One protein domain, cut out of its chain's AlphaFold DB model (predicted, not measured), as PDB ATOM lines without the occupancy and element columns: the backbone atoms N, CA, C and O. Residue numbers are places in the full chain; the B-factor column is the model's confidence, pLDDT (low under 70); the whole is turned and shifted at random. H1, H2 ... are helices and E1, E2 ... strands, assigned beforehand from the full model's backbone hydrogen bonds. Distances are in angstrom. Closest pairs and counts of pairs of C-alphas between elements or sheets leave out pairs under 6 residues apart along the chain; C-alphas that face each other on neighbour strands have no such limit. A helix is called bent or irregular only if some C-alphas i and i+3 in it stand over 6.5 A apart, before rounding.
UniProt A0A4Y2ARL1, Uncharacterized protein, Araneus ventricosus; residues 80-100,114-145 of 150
ATOM      1  N   GLU A  80     -25.339  14.748 -13.408       85.00
ATOM      2  CA  GLU A  80     -26.343  15.029 -12.391       85.00
ATOM      3  C   GLU A  80     -25.817  14.596 -11.030       85.00
ATOM      4  O   GLU A  80     -25.431  13.446 -10.832       85.00
ATOM      5  N   VAL A  81     -25.785  15.515 -10.076       84.81
ATOM      6  CA  VAL A  81     -25.372  15.248  -8.705       84.81
ATOM      7  C   VAL A  81     -26.593  15.292  -7.811       84.81
ATOM      8  O   VAL A  81     -27.290  16.292  -7.791       84.81
ATOM      9  N   TYR A  82     -26.824  14.248  -7.027       84.38
ATOM     10  CA  TYR A  82     -27.909  14.198  -6.054       84.38
ATOM     11  C   TYR A  82     -27.330  14.224  -4.653       84.38
ATOM     12  O   TYR A  82     -26.417  13.458  -4.349       84.38
ATOM     13  N   THR A  83     -27.872  15.087  -3.802       85.38
ATOM     14  CA  THR A  83     -27.544  15.141  -2.374       85.38
ATOM     15  C   THR A  83     -28.717  14.627  -1.555       85.38
ATOM     16  O   THR A  83     -29.868  14.875  -1.901       85.38
ATOM     17  N   ASN A  84     -28.420  13.895  -0.482       85.19
ATOM     18  CA  ASN A  84     -29.430  13.371   0.421       85.19
ATOM     19  C   ASN A  84     -28.965  13.456   1.881       85.19
ATOM     20  O   ASN A  84     -27.814  13.143   2.209       85.19
ATOM     21  N   GLY A  85     -29.885  13.851   2.755       86.12
ATOM     22  CA  GLY A  85     -29.782  13.697   4.199       86.12
ATOM     23  C   GLY A  85     -30.811  12.670   4.660       86.12
ATOM     24  O   GLY A  85     -31.954  12.689   4.230       86.12
ATOM     25  N   SER A  86     -30.429  11.774   5.558       82.44
ATOM     26  CA  SER A  86     -31.312  10.742   6.106       82.44
ATOM     27  C   SER A  86     -31.241  10.758   7.622       82.44
ATOM     28  O   SER A  86     -30.204  11.090   8.200       82.44
ATOM     29  N   LYS A  87     -32.345  10.410   8.279       85.56
ATOM     30  CA  LYS A  87     -32.395  10.269   9.730       85.56
ATOM     31  C   LYS A  87     -33.159   9.008  10.103       85.56
ATOM     32  O   LYS A  87     -34.285   8.806   9.665       85.56
ATOM     33  N   MET A  88     -32.524   8.194  10.930       80.19
ATOM     34  CA  MET A  88     -33.088   7.052  11.633       80.19
ATOM     35  C   MET A  88     -33.014   7.320  13.141       80.19
ATOM     36  O   MET A  88     -32.344   8.254  13.586       80.19
ATOM     37  N   ASN A  89     -33.735   6.531  13.939       79.19
ATOM     38  CA  ASN A  89     -33.881   6.761  15.381       79.19
ATOM     39  C   ASN A  89     -32.539   6.878  16.127       79.19
ATOM     40  O   ASN A  89     -32.449   7.602  17.115       79.19
ATOM     41  N   ASP A  90     -31.515   6.174  15.659       85.00
ATOM     42  CA  ASP A  90     -30.207   6.024  16.287       85.00
ATOM     43  C   ASP A  90     -29.047   6.496  15.403       85.00
ATOM     44  O   ASP A  90     -27.894   6.338  15.796       85.00
ATOM     45  N   GLN A  91     -29.324   7.077  14.231       81.31
ATOM     46  CA  GLN A  91     -28.288   7.495  13.290       81.31
ATOM     47  C   GLN A  91     -28.795   8.572  12.329       81.31
ATOM     48  O   GLN A  91     -29.916   8.513  11.831       81.31
ATOM     49  N   THR A  92     -27.930   9.527  12.002       86.12
ATOM     50  CA  THR A  92     -28.158  10.468  10.901       86.12
ATOM     51  C   THR A  92     -27.119  10.195   9.820       86.12
ATOM     52  O   THR A  92     -25.947   9.983  10.117       86.12
ATOM     53  N   GLY A  93     -27.531  10.178   8.557       88.00
ATOM     54  CA  GLY A  93     -26.667   9.876   7.420       88.00
ATOM     55  C   GLY A  93     -26.693  10.986   6.381       88.00
ATOM     56  O   GLY A  93     -27.721  11.612   6.150       88.00
ATOM     57  N   SER A  94     -25.563  11.214   5.727       87.31
ATOM     58  CA  SER A  94     -25.396  12.179   4.643       87.31
ATOM     59  C   SER A  94     -24.760  11.485   3.446       87.31
ATOM     60  O   SER A  94     -23.826  10.700   3.618       87.31
ATOM     61  N   ALA A  95     -25.244  11.750   2.236       88.19
ATOM     62  CA  ALA A  95     -24.689  11.160   1.024       88.19
ATOM     63  C   ALA A  95     -24.842  12.077  -0.192       88.19
ATOM     64  O   ALA A  95     -25.773  12.874  -0.270       88.19
ATOM     65  N   PHE A  96     -23.949  11.915  -1.171       88.19
ATOM     66  CA  PHE A  96     -24.202  12.370  -2.536       88.19
ATOM     67  C   PHE A  96     -23.775  11.310  -3.554       88.19
ATOM     68  O   PHE A  96     -22.854  10.523  -3.299       88.19
ATOM     69  N   CYS A  97     -24.407  11.319  -4.723       87.88
ATOM     70  CA  CYS A  97     -23.953  10.579  -5.898       87.88
ATOM     71  C   CYS A  97     -23.900  11.489  -7.128       87.88
ATOM     72  O   CYS A  97     -24.651  12.452  -7.214       87.88
ATOM     73  N   ALA A  98     -22.992  11.195  -8.055       85.81
ATOM     74  CA  ALA A  98     -22.933  11.809  -9.374       85.81
ATOM     75  C   ALA A  98     -23.252  10.748 -10.427       85.81
ATOM     76  O   ALA A  98     -22.672   9.657 -10.396       85.81
ATOM     77  N   ILE A  99     -24.154  11.073 -11.342       81.75
ATOM     78  CA  ILE A  99     -24.632  10.220 -12.422       81.75
ATOM     79  C   ILE A  99     -24.215  10.854 -13.744       81.75
ATOM     80  O   ILE A  99     -24.480  12.022 -14.010       81.75
ATOM     81  N   GLU A 100     -23.548  10.071 -14.583       84.44
ATOM     82  CA  GLU A 100     -23.181  10.448 -15.942       84.44
ATOM     83  C   GLU A 100     -23.616   9.323 -16.881       84.44
ATOM     84  O   GLU A 100     -23.240   8.171 -16.661       84.44
ATOM     85  N   PRO A 114     -26.723  11.120  15.908       84.69
ATOM     86  CA  PRO A 114     -28.187  11.004  15.893       84.69
ATOM     87  C   PRO A 114     -28.892  12.329  16.242       84.69
ATOM     88  O   PRO A 114     -30.056  12.558  15.900       84.69
ATOM     89  N   ALA A 115     -28.171  13.234  16.914       89.75
ATOM     90  CA  ALA A 115     -28.635  14.580  17.224       89.75
ATOM     91  C   ALA A 115     -28.777  15.471  15.978       89.75
ATOM     92  O   ALA A 115     -29.633  16.354  15.972       89.75
ATOM     93  N   ASN A 116     -27.994  15.236  14.919       85.44
ATOM     94  CA  ASN A 116     -28.069  16.026  13.693       85.44
ATOM     95  C   ASN A 116     -29.437  15.853  13.018       85.44
ATOM     96  O   ASN A 116     -30.030  14.766  13.023       85.44
ATOM     97  N   ILE A 117     -29.942  16.934  12.433       86.44
ATOM     98  CA  ILE A 117     -31.183  16.917  11.649       86.44
ATOM     99  C   ILE A 117     -30.887  16.647  10.170       86.44
ATOM    100  O   ILE A 117     -29.771  16.861   9.695       86.44
ATOM    101  N   VAL A 118     -31.903  16.199   9.427       84.50
ATOM    102  CA  VAL A 118     -31.794  15.868   7.993       84.50
ATOM    103  C   VAL A 118     -31.213  17.029   7.181       84.50
ATOM    104  O   VAL A 118     -30.328  16.813   6.359       84.50
ATOM    105  N   LEU A 119     -31.635  18.265   7.468       84.19
ATOM    106  CA  LEU A 119     -31.151  19.452   6.764       84.19
ATOM    107  C   LEU A 119     -29.637  19.667   6.928       84.19
ATOM    108  O   LEU A 119     -28.951  20.006   5.965       84.19
ATOM    109  N   GLU A 120     -29.088  19.436   8.124       86.81
ATOM    110  CA  GLU A 120     -27.641  19.523   8.362       86.81
ATOM    111  C   GLU A 120     -26.889  18.432   7.601       86.81
ATOM    112  O   GLU A 120     -25.835  18.691   7.013       86.81
ATOM    113  N   ALA A 121     -27.444  17.219   7.579       84.25
ATOM    114  CA  ALA A 121     -26.887  16.114   6.819       84.25
ATOM    115  C   ALA A 121     -26.880  16.415   5.317       84.25
ATOM    116  O   ALA A 121     -25.880  16.203   4.639       84.25
ATOM    117  N   GLU A 122     -27.944  16.993   4.785       83.75
ATOM    118  CA  GLU A 122     -28.022  17.357   3.377       83.75
ATOM    119  C   GLU A 122     -27.088  18.532   3.025       83.75
ATOM    120  O   GLU A 122     -26.432  18.530   1.983       83.75
ATOM    121  N   MET A 123     -26.949  19.530   3.907       88.31
ATOM    122  CA  MET A 123     -25.945  20.597   3.753       88.31
ATOM    123  C   MET A 123     -24.514  20.052   3.790       88.31
ATOM    124  O   MET A 123     -23.628  20.573   3.107       88.31
ATOM    125  N   LEU A 124     -24.269  19.002   4.575       88.56
ATOM    126  CA  LEU A 124     -22.967  18.353   4.624       88.56
ATOM    127  C   LEU A 124     -22.632  17.655   3.303       88.56
ATOM    128  O   LEU A 124     -21.487  17.762   2.875       88.56
ATOM    129  N   ALA A 125     -23.604  17.013   2.647       85.44
ATOM    130  CA  ALA A 125     -23.428  16.356   1.348       85.44
ATOM    131  C   ALA A 125     -23.126  17.343   0.209       85.44
ATOM    132  O   ALA A 125     -22.414  17.001  -0.738       85.44
ATOM    133  N   LEU A 126     -23.600  18.585   0.325       87.00
ATOM    134  CA  LEU A 126     -23.365  19.632  -0.667       87.00
ATOM    135  C   LEU A 126     -21.895  20.088  -0.719       87.00
ATOM    136  O   LEU A 126     -21.358  20.350  -1.792       87.00
ATOM    137  N   LYS A 127     -21.203  20.136   0.426       88.56
ATOM    138  CA  LYS A 127     -19.787  20.548   0.496       88.56
ATOM    139  C   LYS A 127     -18.854  19.699  -0.388       88.56
ATOM    140  O   LYS A 127     -18.104  20.270  -1.181       88.56
ATOM    141  N   PRO A 128     -18.842  18.356  -0.279       86.44
ATOM    142  CA  PRO A 128     -18.016  17.515  -1.133       86.44
ATOM    143  C   PRO A 128     -18.542  17.438  -2.573       86.44
ATOM    144  O   PRO A 128     -17.723  17.238  -3.466       86.44
ATOM    145  N   ALA A 129     -19.843  17.651  -2.813       84.56
ATOM    146  CA  ALA A 129     -20.403  17.775  -4.160       84.56
ATOM    147  C   ALA A 129     -19.833  18.997  -4.901       84.56
ATOM    148  O   ALA A 129     -19.260  18.828  -5.971       84.56
ATOM    149  N   ILE A 130     -19.863  20.190  -4.292       86.00
ATOM    150  CA  ILE A 130     -19.283  21.420  -4.868       86.00
ATOM    151  C   ILE A 130     -17.768  21.282  -5.054       86.00
ATOM    152  O   ILE A 130     -17.208  21.670  -6.074       86.00
ATOM    153  N   LYS A 131     -17.067  20.702  -4.070       87.88
ATOM    154  CA  LYS A 131     -15.623  20.461  -4.204       87.88
ATOM    155  C   LYS A 131     -15.311  19.558  -5.397       87.88
ATOM    156  O   LYS A 131     -14.280  19.741  -6.038       87.88
ATOM    157  N   TRP A 132     -16.158  18.566  -5.651       86.38
ATOM    158  CA  TRP A 132     -16.003  17.667  -6.781       86.38
ATOM    159  C   TRP A 132     -16.380  18.340  -8.106       86.38
ATOM    160  O   TRP A 132     -15.627  18.201  -9.066       86.38
ATOM    161  N   ASP A 133     -17.457  19.122  -8.131       81.31
ATOM    162  CA  ASP A 133     -17.880  19.934  -9.277       81.31
ATOM    163  C   ASP A 133     -16.766  20.879  -9.753       81.31
ATOM    164  O   ASP A 133     -16.360  20.829 -10.908       81.31
ATOM    165  N   ASN A 134     -16.103  21.586  -8.831       79.00
ATOM    166  CA  ASN A 134     -14.939  22.430  -9.143       79.00
ATOM    167  C   ASN A 134     -13.758  21.680  -9.798       79.00
ATOM    168  O   ASN A 134     -12.834  22.304 -10.315       79.00
ATOM    169  N   THR A 135     -13.738  20.347  -9.732       78.31
ATOM    170  CA  THR A 135     -12.733  19.503 -10.402       78.31
ATOM    171  C   THR A 135     -13.273  18.793 -11.641       78.31
ATOM    172  O   THR A 135     -12.503  18.193 -12.393       78.31
ATOM    173  N   ALA A 136     -14.588  18.823 -11.853       70.94
ATOM    174  CA  ALA A 136     -15.224  18.239 -13.011       70.94
ATOM    175  C   ALA A 136     -15.031  19.183 -14.205       70.94
ATOM    176  O   ALA A 136     -15.515  20.305 -14.231       70.94
ATOM    177  N   ASN A 137     -14.347  18.719 -15.251       78.44
ATOM    178  CA  ASN A 137     -14.209  19.465 -16.512       78.44
ATOM    179  C   ASN A 137     -15.489  19.388 -17.377       78.44
ATOM    180  O   ASN A 137     -15.413  19.285 -18.603       78.44
ATOM    181  N   LYS A 138     -16.661  19.308 -16.744       79.19
ATOM    182  CA  LYS A 138     -17.964  19.036 -17.359       79.19
ATOM    183  C   LYS A 138     -19.025  19.887 -16.681       79.19
ATOM    184  O   LYS A 138     -18.826  20.362 -15.574       79.19
ATOM    185  N   GLU A 139     -20.143  20.059 -17.365       79.00
ATOM    186  CA  GLU A 139     -21.302  20.753 -16.816       79.00
ATOM    187  C   GLU A 139     -22.006  19.850 -15.794       79.00
ATOM    188  O   GLU A 139     -22.275  18.676 -16.082       79.00
ATOM    189  N   VAL A 140     -22.260  20.384 -14.598       78.75
ATOM    190  CA  VAL A 140     -22.842  19.651 -13.470       78.75
ATOM    191  C   VAL A 140     -24.121  20.340 -13.002       78.75
ATOM    192  O   VAL A 140     -24.122  21.534 -12.719       78.75
ATOM    193  N   ASN A 141     -25.194  19.566 -12.849       83.06
ATOM    194  CA  ASN A 141     -26.423  19.996 -12.186       83.06
ATOM    195  C   ASN A 141     -26.503  19.353 -10.804       83.06
ATOM    196  O   ASN A 141     -26.488  18.127 -10.699       83.06
ATOM    197  N   ILE A 142     -26.606  20.159  -9.745       80.81
ATOM    198  CA  ILE A 142     -26.764  19.661  -8.374       80.81
ATOM    199  C   ILE A 142     -28.242  19.713  -7.977       80.81
ATOM    200  O   ILE A 142     -28.848  20.779  -7.906       80.81
ATOM    201  N   TRP A 143     -28.794  18.547  -7.671       81.19
ATOM    202  CA  TRP A 143     -30.159  18.307  -7.236       81.19
ATOM    203  C   TRP A 143     -30.213  18.033  -5.732       81.19
ATOM    204  O   TRP A 143     -29.368  17.339  -5.147       81.19
ATOM    205  N   ARG A 144     -31.252  18.576  -5.106       71.38
ATOM    206  CA  ARG A 144     -31.548  18.417  -3.688       71.38
ATOM    207  C   ARG A 144     -32.994  17.960  -3.537       71.38
ATOM    208  O   ARG A 144     -33.873  18.556  -4.152       71.38
ATOM    209  N   ASP A 145     -33.212  16.927  -2.729       63.56
ATOM    210  CA  ASP A 145     -34.539  16.348  -2.501       63.56
ATOM    211  C   ASP A 145     -35.358  17.170  -1.491       63.56
ATOM    212  O   ASP A 145     -36.574  17.312  -1.622       63.56
TER     213      ASP A 145
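What this domain is: This is residues 80 to 100 and 114 to 145 of the 150 residues of an uncharacterized protein of Araneus ventricosus (UniProt A0A4Y2ARL1). A narrow sheet of three strands has one helix, H1, laid lengthwise over one of its faces, and no named element is on the other face. The long strands E1 and E2 form a hairpin that runs nearly the whole length of the rod, and the short E3 pairs beside the first part of E1. The printed part has 53 residues, with the named elements E1, E2, H1 and E3 in that order along the chain. The sheet order is E2, E1, E3, mixed, and the class is mixed, helices and strands. The whole is only just compact, close to loose, with a radius of gyration of the C-alphas of 11.9 A, and it spans 39 by 16 by 12 A.

How they stand to each other: E1, residues 80 to 88, is the inner strand. E2, residues 91 to 100, is its antiparallel neighbour at 165 degrees, and the two are a hairpin with a tight link; N 82 and O 97 are 2.8 A apart and N 99 and O 80 2.7 A, both within hydrogen-bond range. H1, residues 118 to 133, is on the sheet at a height over the sheet of 6.9 A. It lies over E2 and E1 and runs along the strands, at 25 degrees to E1 on the local plane, the two layers being this helix and the sheet. The closest C-alphas of E1 and H1 are those of Gly 85 and Glu 122, 4.1 A apart; those of E2 and H1 are Ser 94 and Ala 121, 4.7 A apart. In H1, 10 of 12 O i to N i+4 pairs are within hydrogen-bond range. E3, residues 140 to 144, is an edge strand like E2, and is parallel to E1 at 24 degrees; N 143 and O 81 are 2.7 A apart, within hydrogen-bond range. The closest C-alphas of H1 and E3 are those of Asp 133 and Val 140, 6.5 A apart.

Where its parts are: E1 begins at C-alpha 80, (-26.343, 15.029, -12.391), and is 26.2 A long from first to last C-alpha. E2 is 29.8 A long. H1 begins at C-alpha 118, (-31.794, 15.868, 7.993), and is 22.5 A long; it is neither bent nor irregular, but only just: C-alphas 125 and 128 are 6.1 A apart. E3 is 13.2 A long and ends at C-alpha 144, (-31.548, 18.417, -3.688).

The domain as a whole: The two C-alphas farthest apart are those of Asn 89 and Asn 137, 39.6 A. Residues 101 to 113 are not printed, and C-alphas 100 and 114 are 32.2 A apart across this cut, which falls in the link from E2 to H1. The link from H1 to E3, with 6 residues, is short. The mean pLDDT of the printed part is 83.5, and residue 145 is the one printed residue under 70.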